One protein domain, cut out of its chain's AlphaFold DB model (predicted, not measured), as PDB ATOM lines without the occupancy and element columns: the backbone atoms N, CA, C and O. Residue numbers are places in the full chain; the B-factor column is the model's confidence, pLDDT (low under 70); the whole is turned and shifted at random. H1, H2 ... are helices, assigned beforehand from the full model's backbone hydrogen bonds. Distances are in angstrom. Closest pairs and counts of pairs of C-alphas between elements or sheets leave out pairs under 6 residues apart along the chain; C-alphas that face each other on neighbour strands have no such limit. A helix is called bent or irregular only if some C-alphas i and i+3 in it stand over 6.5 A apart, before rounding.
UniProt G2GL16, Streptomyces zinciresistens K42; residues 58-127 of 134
ATOM      1  N   ASP A  58      90.153 200.781 154.892       92.31
ATOM      2  CA  ASP A  58      90.062 200.141 156.209       92.31
ATOM      3  C   ASP A  58      90.636 201.013 157.335       92.31
ATOM      4  O   ASP A  58      90.116 200.982 158.449       92.31
ATOM      5  N   HIS A  59      91.636 201.856 157.045       89.69
ATOM      6  CA  HIS A  59      92.150 202.833 158.009       89.69
ATOM      7  C   HIS A  59      91.063 203.849 158.396       89.69
ATOM      8  O   HIS A  59      90.852 204.113 159.578       89.69
ATOM      9  N   CYS A  60      90.361 204.423 157.415       90.56
ATOM     10  CA  CYS A  60      89.362 205.464 157.672       90.56
ATOM     11  C   CYS A  60      88.003 204.904 158.114       90.56
ATOM     12  O   CYS A  60      87.291 205.542 158.890       90.56
ATOM     13  N   PHE A  61      87.625 203.732 157.606       93.44
ATOM     14  CA  PHE A  61      86.243 203.254 157.636       93.44
ATOM     15  C   PHE A  61      86.092 201.795 158.063       93.44
ATOM     16  O   PHE A  61      84.962 201.317 158.149       93.44
ATOM     17  N   GLY A  62      87.175 201.090 158.404       94.06
ATOM     18  CA  GLY A  62      87.122 199.680 158.815       94.06
ATOM     19  C   GLY A  62      86.277 199.419 160.068       94.06
ATOM     20  O   GLY A  62      85.877 198.285 160.319       94.06
ATOM     21  N   THR A  63      85.953 200.464 160.839       93.69
ATOM     22  CA  THR A  63      85.049 200.409 162.005       93.69
ATOM     23  C   THR A  63      83.752 201.208 161.819       93.69
ATOM     24  O   THR A  63      82.933 201.285 162.739       93.69
ATOM     25  N   LEU A  64      83.534 201.817 160.647       94.75
ATOM     26  CA  LEU A  64      82.357 202.643 160.389       94.75
ATOM     27  C   LEU A  64      81.090 201.775 160.363       94.75
ATOM     28  O   LEU A  64      81.010 200.762 159.671       94.75
ATOM     29  N   ARG A  65      80.050 202.208 161.085       92.12
ATOM     30  CA  ARG A  65      78.750 201.519 161.106       92.12
ATOM     31  C   ARG A  65      78.176 201.409 159.690       92.12
ATOM     32  O   ARG A  65      78.009 202.417 159.013       92.12
ATOM     33  N   GLY A  66      77.820 200.191 159.285       91.75
ATOM     34  CA  GLY A  66      77.295 199.892 157.946       91.75
ATOM     35  C   GLY A  66      78.348 199.355 156.974       91.75
ATOM     36  O   GLY A  66      77.986 198.775 155.954       91.75
ATOM     37  N   VAL A  67      79.633 199.467 157.312       94.25
ATOM     38  CA  VAL A  67      80.717 198.756 156.632       94.25
ATOM     39  C   VAL A  67      80.894 197.393 157.309       94.25
ATOM     40  O   VAL A  67      80.776 197.291 158.528       94.25
ATOM     41  N   ARG A  68      81.165 196.334 156.531       94.19
ATOM     42  CA  ARG A  68      81.540 195.026 157.108       94.19
ATOM     43  C   ARG A  68      82.839 195.153 157.908       94.19
ATOM     44  O   ARG A  68      82.864 194.821 159.089       94.19
ATOM     45  N   GLY A  69      83.864 195.717 157.267       93.00
ATOM     46  CA  GLY A  69      85.097 196.177 157.904       93.00
ATOM     47  C   GLY A  69      85.785 195.079 158.707       93.00
ATOM     48  O   GLY A  69      85.709 193.900 158.360       93.00
ATOM     49  N   PHE A  70      86.396 195.450 159.831       94.19
ATOM     50  CA  PHE A  70      87.056 194.495 160.729       94.19
ATOM     51  C   PHE A  70      86.077 193.557 161.454       94.19
ATOM     52  O   PHE A  70      86.498 192.572 162.053       94.19
ATOM     53  N   GLY A  71      84.772 193.843 161.385       92.19
ATOM     54  CA  GLY A  71      83.699 192.995 161.901       92.19
ATOM     55  C   GLY A  71      83.076 192.066 160.857       92.19
ATOM     56  O   GLY A  71      82.003 191.522 161.124       92.19
ATOM     57  N   ASP A  72      83.677 191.902 159.669       95.19
ATOM     58  CA  ASP A  72      83.137 191.007 158.639       95.19
ATOM     59  C   ASP A  72      83.009 189.577 159.203       95.19
ATOM     60  O   ASP A  72      84.010 189.016 159.652       95.19
ATOM     61  N   PRO A  73      81.812 188.953 159.186       93.19
ATOM     62  CA  PRO A  73      81.638 187.577 159.649       93.19
ATOM     63  C   PRO A  73      82.271 186.535 158.712       93.19
ATOM     64  O   PRO A  73      82.305 185.354 159.051       93.19
ATOM     65  N   ARG A  74      82.715 186.937 157.515       95.25
ATOM     66  CA  ARG A  74      83.359 186.078 156.512       95.25
ATOM     67  C   ARG A  74      84.640 186.737 155.982       95.25
ATOM     68  O   ARG A  74      84.719 187.024 154.785       95.25
ATOM     69  N   PRO A  75      85.632 187.004 156.848       94.25
ATOM     70  CA  PRO A  75      86.889 187.579 156.401       94.25
ATOM     71  C   PRO A  75      87.652 186.555 155.552       94.25
ATOM     72  O   PRO A  75      87.492 185.341 155.719       94.25
ATOM     73  N   VAL A  76      88.516 187.043 154.661       93.69
ATOM     74  CA  VAL A  76      89.469 186.174 153.957       93.69
ATOM     75  C   VAL A  76      90.288 185.418 155.001       93.69
ATOM     76  O   VAL A  76      90.753 186.003 155.978       93.69
ATOM     77  N   THR A  77      90.412 184.108 154.817       95.50
ATOM     78  CA  THR A  77      91.217 183.249 155.687       95.50
ATOM     79  C   THR A  77      92.591 183.087 155.057       95.50
ATOM     80  O   THR A  77      92.689 182.706 153.892       95.50
ATOM     81  N   LEU A  78      93.634 183.409 155.812       93.56
ATOM     82  CA  LEU A  78      95.020 183.236 155.393       93.56
ATOM     83  C   LEU A  78      95.422 181.757 155.443       93.56
ATOM     84  O   LEU A  78      94.763 180.946 156.095       93.56
ATOM     85  N   ASP A  79      96.569 181.419 154.849       91.62
ATOM     86  CA  ASP A  79      97.157 180.069 154.917       91.62
ATOM     87  C   ASP A  79      97.410 179.611 156.375       91.62
ATOM     88  O   ASP A  79      97.450 178.417 156.664       91.62
ATOM     89  N   SER A  80      97.520 180.554 157.320       90.44
ATOM     90  CA  SER A  80      97.610 180.292 158.764       90.44
ATOM     91  C   SER A  80      96.298 179.812 159.405       90.44
ATOM     92  O   SER A  80      96.284 179.461 160.584       90.44
ATOM     93  N   GLY A  81      95.183 179.836 158.670       94.19
ATOM     94  CA  GLY A  81      93.838 179.549 159.173       94.19
ATOM     95  C   GLY A  81      93.192 180.709 159.938       94.19
ATOM     96  O   GLY A  81      92.064 180.575 160.412       94.19
ATOM     97  N   LYS A  82      93.877 181.852 160.065       94.44
ATOM     98  CA  LYS A  82      93.361 183.051 160.737       94.44
ATOM     99  C   LYS A  82      92.743 184.035 159.739       94.44
ATOM    100  O   LYS A  82      93.098 184.013 158.559       94.44
ATOM    101  N   PRO A  83      91.847 184.928 160.194       95.38
ATOM    102  CA  PRO A  83      91.391 186.051 159.383       95.38
ATOM    103  C   PRO A  83      92.555 186.906 158.869       95.38
ATOM    104  O   PRO A  83      93.542 187.090 159.582       95.38
ATOM    105  N   VAL A  84      92.378 187.516 157.695       94.25
ATOM    106  CA  VAL A  84      93.312 188.466 157.054       94.25
ATOM    107  C   VAL A  84      93.733 189.627 157.960       94.25
ATOM    108  O   VAL A  84      94.733 190.280 157.720       94.25
ATOM    109  N   TRP A  85      93.029 189.876 159.056       94.38
ATOM    110  CA  TRP A  85      93.415 190.874 160.051       94.38
ATOM    111  C   TRP A  85      94.678 190.501 160.842       94.38
ATOM    112  O   TRP A  85      95.313 191.381 161.403       94.38
ATOM    113  N   HIS A  86      95.064 189.227 160.887       94.94
ATOM    114  CA  HIS A  86      96.267 188.764 161.579       94.94
ATOM    115  C   HIS A  86      97.492 188.838 160.656       94.94
ATOM    116  O   HIS A  86      97.877 187.838 160.052       94.94
ATOM    117  N   GLN A  87      98.093 190.021 160.529       93.94
ATOM    118  CA  GLN A  87      99.206 190.258 159.605       93.94
ATOM    119  C   GLN A  87     100.552 189.838 160.213       93.94
ATOM    120  O   GLN A  87     100.925 190.383 161.249       93.94
ATOM    121  N   PRO A  88     101.310 188.909 159.612       91.00
ATOM    122  CA  PRO A  88     102.610 188.508 160.145       91.00
ATOM    123  C   PRO A  88     103.660 189.607 159.920       91.00
ATOM    124  O   PRO A  88     103.811 190.051 158.795       91.00
ATOM    125  N   ASP A  89     104.430 189.985 160.947       87.25
ATOM    126  CA  ASP A  89     105.527 190.978 160.862       87.25
ATOM    127  C   ASP A  89     106.935 190.351 160.749       87.25
ATOM    128  O   ASP A  89     107.963 191.026 160.838       87.25
ATOM    129  N   GLY A  90     106.985 189.027 160.573       82.62
ATOM    130  CA  GLY A  90     108.203 188.215 160.549       82.62
ATOM    131  C   GLY A  90     108.559 187.554 161.886       82.62
ATOM    132  O   GLY A  90     109.275 186.555 161.879       82.62
ATOM    133  N   ALA A  91     108.038 188.044 163.014       82.69
ATOM    134  CA  ALA A  91     108.226 187.427 164.335       82.69
ATOM    135  C   ALA A  91     106.918 187.259 165.128       82.69
ATOM    136  O   ALA A  91     106.835 186.418 166.024       82.69
ATOM    137  N   ARG A  92     105.910 188.076 164.830       89.50
ATOM    138  CA  ARG A  92     104.635 188.215 165.532       89.50
ATOM    139  C   ARG A  92     103.521 188.464 164.516       89.50
ATOM    140  O   ARG A  92     103.754 188.529 163.312       89.50
ATOM    141  N   GLU A  93     102.305 188.609 165.025       92.19
ATOM    142  CA  GLU A  93     101.159 189.082 164.253       92.19
ATOM    143  C   GLU A  93     100.754 190.479 164.723       92.19
ATOM    144  O   GLU A  93     100.717 190.757 165.923       92.19
ATOM    145  N   VAL A  94     100.401 191.330 163.767       92.94
ATOM    146  CA  VAL A  94      99.836 192.660 163.961       92.94
ATOM    147  C   VAL A  94      98.363 192.601 163.580       92.94
ATOM    148  O   VAL A  94      98.006 192.233 162.463       92.94
ATOM    149  N   LEU A  95      97.508 192.951 164.535       93.81
ATOM    150  CA  LEU A  95      96.068 193.121 164.345       93.81
ATOM    151  C   LEU A  95      95.754 194.577 163.989       93.81
ATOM    152  O   LEU A  95      96.542 195.450 164.344       93.81
ATOM    153  N   PRO A  96      94.596 194.890 163.379       93.12
ATOM    154  CA  PRO A  96      94.120 196.261 163.291       93.12
ATOM    155  C   PRO A  96      94.035 196.870 164.689       93.12
ATOM    156  O   PRO A  96      93.430 196.297 165.596       93.12
ATOM    157  N   PHE A  97      94.636 198.040 164.859       90.94
ATOM    158  CA  PHE A  97      94.662 198.749 166.128       90.94
ATOM    159  C   PHE A  97      94.317 200.217 165.919       90.94
ATOM    160  O   PHE A  97      94.516 200.787 164.844       90.94
ATOM    161  N   ARG A  98      93.793 200.840 166.973       88.75
ATOM    162  CA  ARG A  98      93.696 202.294 167.049       88.75
ATOM    163  C   ARG A  98      95.041 202.811 167.571       88.75
ATOM    164  O   ARG A  98      95.426 202.374 168.654       88.75
ATOM    165  N   PRO A  99      95.747 203.697 166.847       85.81
ATOM    166  CA  PRO A  99      96.958 204.320 167.368       85.81
ATOM    167  C   PRO A  99      96.678 205.020 168.700       85.81
ATOM    168  O   PRO A  99      95.657 205.700 168.841       85.81
ATOM    169  N   ASP A 100      97.571 204.825 169.667       85.56
ATOM    170  CA  ASP A 100      97.469 205.426 170.994       85.56
ATOM    171  C   ASP A 100      98.093 206.824 170.967       85.56
ATOM    172  O   ASP A 100      99.300 206.992 171.134       85.56
ATOM    173  N   ALA A 101      97.274 207.817 170.628       82.62
ATOM    174  CA  ALA A 101      97.666 209.217 170.615       82.62
ATOM    175  C   ALA A 101      96.458 210.132 170.848       82.62
ATOM    176  O   ALA A 101      95.355 209.891 170.342       82.62
ATOM    177  N   ASP A 102      96.699 211.208 171.593       82.69
ATOM    178  CA  ASP A 102      95.731 212.278 171.818       82.69
ATOM    179  C   ASP A 102      95.601 213.150 170.568       82.69
ATOM    180  O   ASP A 102      96.581 213.406 169.870       82.69
ATOM    181  N   ASP A 103      94.387 213.615 170.271       81.31
ATOM    182  CA  ASP A 103      94.114 214.492 169.127       81.31
ATOM    183  C   ASP A 103      94.690 213.975 167.796       81.31
ATOM    184  O   ASP A 103      95.327 214.717 167.054       81.31
ATOM    185  N   LEU A 104      94.441 212.701 167.453       78.88
ATOM    186  CA  LEU A 104      94.956 212.039 166.233       78.88
ATOM    187  C   LEU A 104      94.815 212.857 164.934       78.88
ATOM    188  O   LEU A 104      95.626 212.699 164.029       78.88
ATOM    189  N   GLY A 105      93.798 213.720 164.823       76.88
ATOM    190  CA  GLY A 105      93.608 214.599 163.660       76.88
ATOM    191  C   GLY A 105      94.627 215.742 163.546       76.88
ATOM    192  O   GLY A 105      94.745 216.345 162.484       76.88
ATOM    193  N   MET A 106      95.359 216.029 164.622       81.25
ATOM    194  CA  MET A 106      96.381 217.073 164.733       81.25
ATOM    195  C   MET A 106      97.791 216.495 164.904       81.25
ATOM    196  O   MET A 106      98.747 217.251 165.075       81.25
ATOM    197  N   GLN A 107      97.932 215.169 164.860       81.50
ATOM    198  CA  GLN A 107      99.218 214.497 164.986       81.50
ATOM    199  C   GLN A 107      99.726 213.980 163.643       81.50
ATOM    200  O   GLN A 107      98.966 213.556 162.771       81.50
ATOM    201  N   PHE A 108     101.050 213.982 163.496       83.94
ATOM    202  CA  PHE A 108     101.699 213.309 162.384       83.94
ATOM    203  C   PHE A 108     101.695 211.799 162.631       83.94
ATOM    204  O   PHE A 108     102.348 211.307 163.550       83.94
ATOM    205  N   LEU A 109     100.972 211.071 161.785       81.75
ATOM    206  CA  LEU A 109     101.045 209.617 161.702       81.75
ATOM    207  C   LEU A 109     101.878 209.258 160.475       81.75
ATOM    208  O   LEU A 109     101.458 209.544 159.344       81.75
ATOM    209  N   GLU A 110     103.038 208.648 160.718       85.50
ATOM    210  CA  GLU A 110     103.953 208.204 159.670       85.50
ATOM    211  C   GLU A 110     103.222 207.314 158.653       85.50
ATOM    212  O   GLU A 110     102.403 206.460 159.004       85.50
ATOM    213  N   GLY A 111     103.468 207.582 157.369       84.19
ATOM    214  CA  GLY A 111     102.916 206.793 156.274       84.19
ATOM    215  C   GLY A 111     103.634 205.455 156.134       84.19
ATOM    216  O   GLY A 111     104.805 205.325 156.473       84.19
ATOM    217  N   LEU A 112     102.932 204.464 155.590       88.38
ATOM    218  CA  LEU A 112     103.557 203.209 155.177       88.38
ATOM    219  C   LEU A 112     104.216 203.378 153.796       88.38
ATOM    220  O   LEU A 112     103.907 204.336 153.087       88.38
ATOM    221  N   PRO A 113     105.093 202.459 153.361       90.94
ATOM    222  CA  PRO A 113     105.566 202.448 151.983       90.94
ATOM    223  C   PRO A 113     104.397 202.425 150.981       90.94
ATOM    224  O   PRO A 113     103.469 201.621 151.087       90.94
ATOM    225  N   HIS A 114     104.432 203.340 150.010       91.12
ATOM    226  CA  HIS A 114     103.381 203.531 148.999       91.12
ATOM    227  C   HIS A 114     103.903 203.357 147.562       91.12
ATOM    228  O   HIS A 114     103.239 203.745 146.600       91.12
ATOM    229  N   GLY A 115     105.108 202.801 147.397       93.75
ATOM    230  CA  GLY A 115     105.676 202.516 146.086       93.75
ATOM    231  C   GLY A 115     104.946 201.375 145.378       93.75
ATOM    232  O   GLY A 115     104.302 200.533 146.003       93.75
ATOM    233  N   TRP A 116     105.087 201.309 144.052       95.12
ATOM    234  CA  TRP A 116     104.531 200.207 143.257       95.12
ATOM    235  C   TRP A 116     105.012 198.843 143.765       95.12
ATOM    236  O   TRP A 116     104.213 197.935 143.978       95.12
ATOM    237  N   THR A 117     106.320 198.715 143.992       95.62
ATOM    238  CA  THR A 117     106.940 197.478 144.474       95.62
ATOM    239  C   THR A 117     106.413 197.080 145.850       95.62
ATOM    240  O   THR A 117     106.064 195.916 146.039       95.62
ATOM    241  N   ASP A 118     106.300 198.030 146.779       93.31
ATOM    242  CA  ASP A 118     105.801 197.774 148.135       93.31
ATOM    243  C   ASP A 118     104.329 197.351 148.104       93.31
ATOM    244  O   ASP A 118     103.945 196.361 148.722       93.31
ATOM    245  N   GLY A 119     103.512 198.034 147.295       93.44
ATOM    246  CA  GLY A 119     102.107 197.686 147.096       93.44
ATOM    247  C   GLY A 119     101.922 196.290 146.498       93.44
ATOM    248  O   GLY A 119     101.074 195.529 146.961       93.44
ATOM    249  N   GLN A 120     102.740 195.911 145.511       96.00
ATOM    250  CA  GLN A 120     102.714 194.561 144.935       96.00
ATOM    251  C   GLN A 120     103.160 193.494 145.944       96.00
ATOM    252  O   GLN A 120     102.596 192.397 145.970       96.00
ATOM    253  N   GLN A 121     104.138 193.807 146.798       94.44
ATOM    254  CA  GLN A 121     104.566 192.909 147.868       94.44
ATOM    255  C   GLN A 121     103.478 192.725 148.925       94.44
ATOM    256  O   GLN A 121     103.196 191.583 149.275       94.44
ATOM    257  N   ALA A 122     102.831 193.807 149.366       93.19
ATOM    258  CA  ALA A 122     101.727 193.755 150.321       93.19
ATOM    259  C   ALA A 122     100.506 193.011 149.755       93.19
ATOM    260  O   ALA A 122      99.877 192.212 150.448       93.19
ATOM    261  N   TYR A 123     100.208 193.214 148.467       93.69
ATOM    262  CA  TYR A 123      99.164 192.478 147.755       93.69
ATOM    263  C   TYR A 123      99.453 190.968 147.708       93.69
ATOM    264  O   TYR A 123      98.528 190.161 147.809       93.69
ATOM    265  N   ASN A 124     100.727 190.583 147.556       94.31
ATOM    266  CA  ASN A 124     101.213 189.199 147.479       94.31
ATOM    267  C   ASN A 124     100.323 188.285 146.614       94.31
ATOM    268  O   ASN A 124      99.828 187.249 147.062       94.31
ATOM    269  N   GLY A 125     100.044 188.705 145.377       94.94
ATOM    270  CA  GLY A 125      99.201 187.938 144.452       94.94
ATOM    271  C   GLY A 125      97.749 187.747 144.916       94.94
ATOM    272  O   GLY A 125      97.102 186.797 144.489       94.94
ATOM    273  N   GLY A 126      97.245 188.618 145.793       93.25
ATOM    274  CA  GLY A 126      95.895 188.558 146.358       93.25
ATOM    275  C   GLY A 126      95.800 187.815 147.690       93.25
ATOM    276  O   GLY A 126      94.694 187.650 148.201       93.25
ATOM    277  N   LYS A 127      96.927 187.376 148.265       92.56
ATOM    278  CA  LYS A 127      96.952 186.739 149.590       92.56
ATOM    279  C   LYS A 127      96.763 187.728 150.737       92.56
ATOM    280  O   LYS A 127      96.217 187.338 151.763       92.56
TER     281      LYS A 127
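This is residues 58 to 127 of the 134 residues of a protein of Streptomyces zinciresistens K42 (UniProt G2GL16). The model has little regular structure: the printed part is mostly a loosely wound run of loops, residues 62 to 115, with the short helix H1 at the beginning of the printed part and the longer helix H2 near its end, apart from each other. In between, the chain makes a small antiparallel pairing of residues 87 to 88 with 93 to 94, and residues 102 to 108 stick out. The printed part has 70 residues, with two named helices, H1 then H2, and no named strand; the class is all helix, though the named elements hold only 15 residues. The whole is loose, with a radius of gyration of the C-alphas of 14.1 A and spans of 38 by 31 by 24 A.

H2, residues 116 to 126, is irregular: C-alphas 122 and 125 are 8.6 A apart. In its backbone 5 of 7 O i to N i+4 pairs are within hydrogen-bond range. H1, residues 58 to 61, is too short for such a pair. H1 and H2 are apart.

H2 measures 14.8 A, from C-alpha 116 at (104.531, 200.207, 143.257) to C-alpha 126 at (95.895, 188.558, 146.358). H1 measures 5.1 A and begins at C-alpha 58, (90.062, 200.141, 156.209).

The two C-alphas farthest apart, of Asp 79 and Met 106, are 38.3 A apart. The link from H1 to H2 is long, 54 residues. Residues 114 to 121, of which 116 to 121 belong to H2, also stand free. The printed part has no cut, and no printed residue is under 70 in pLDDT.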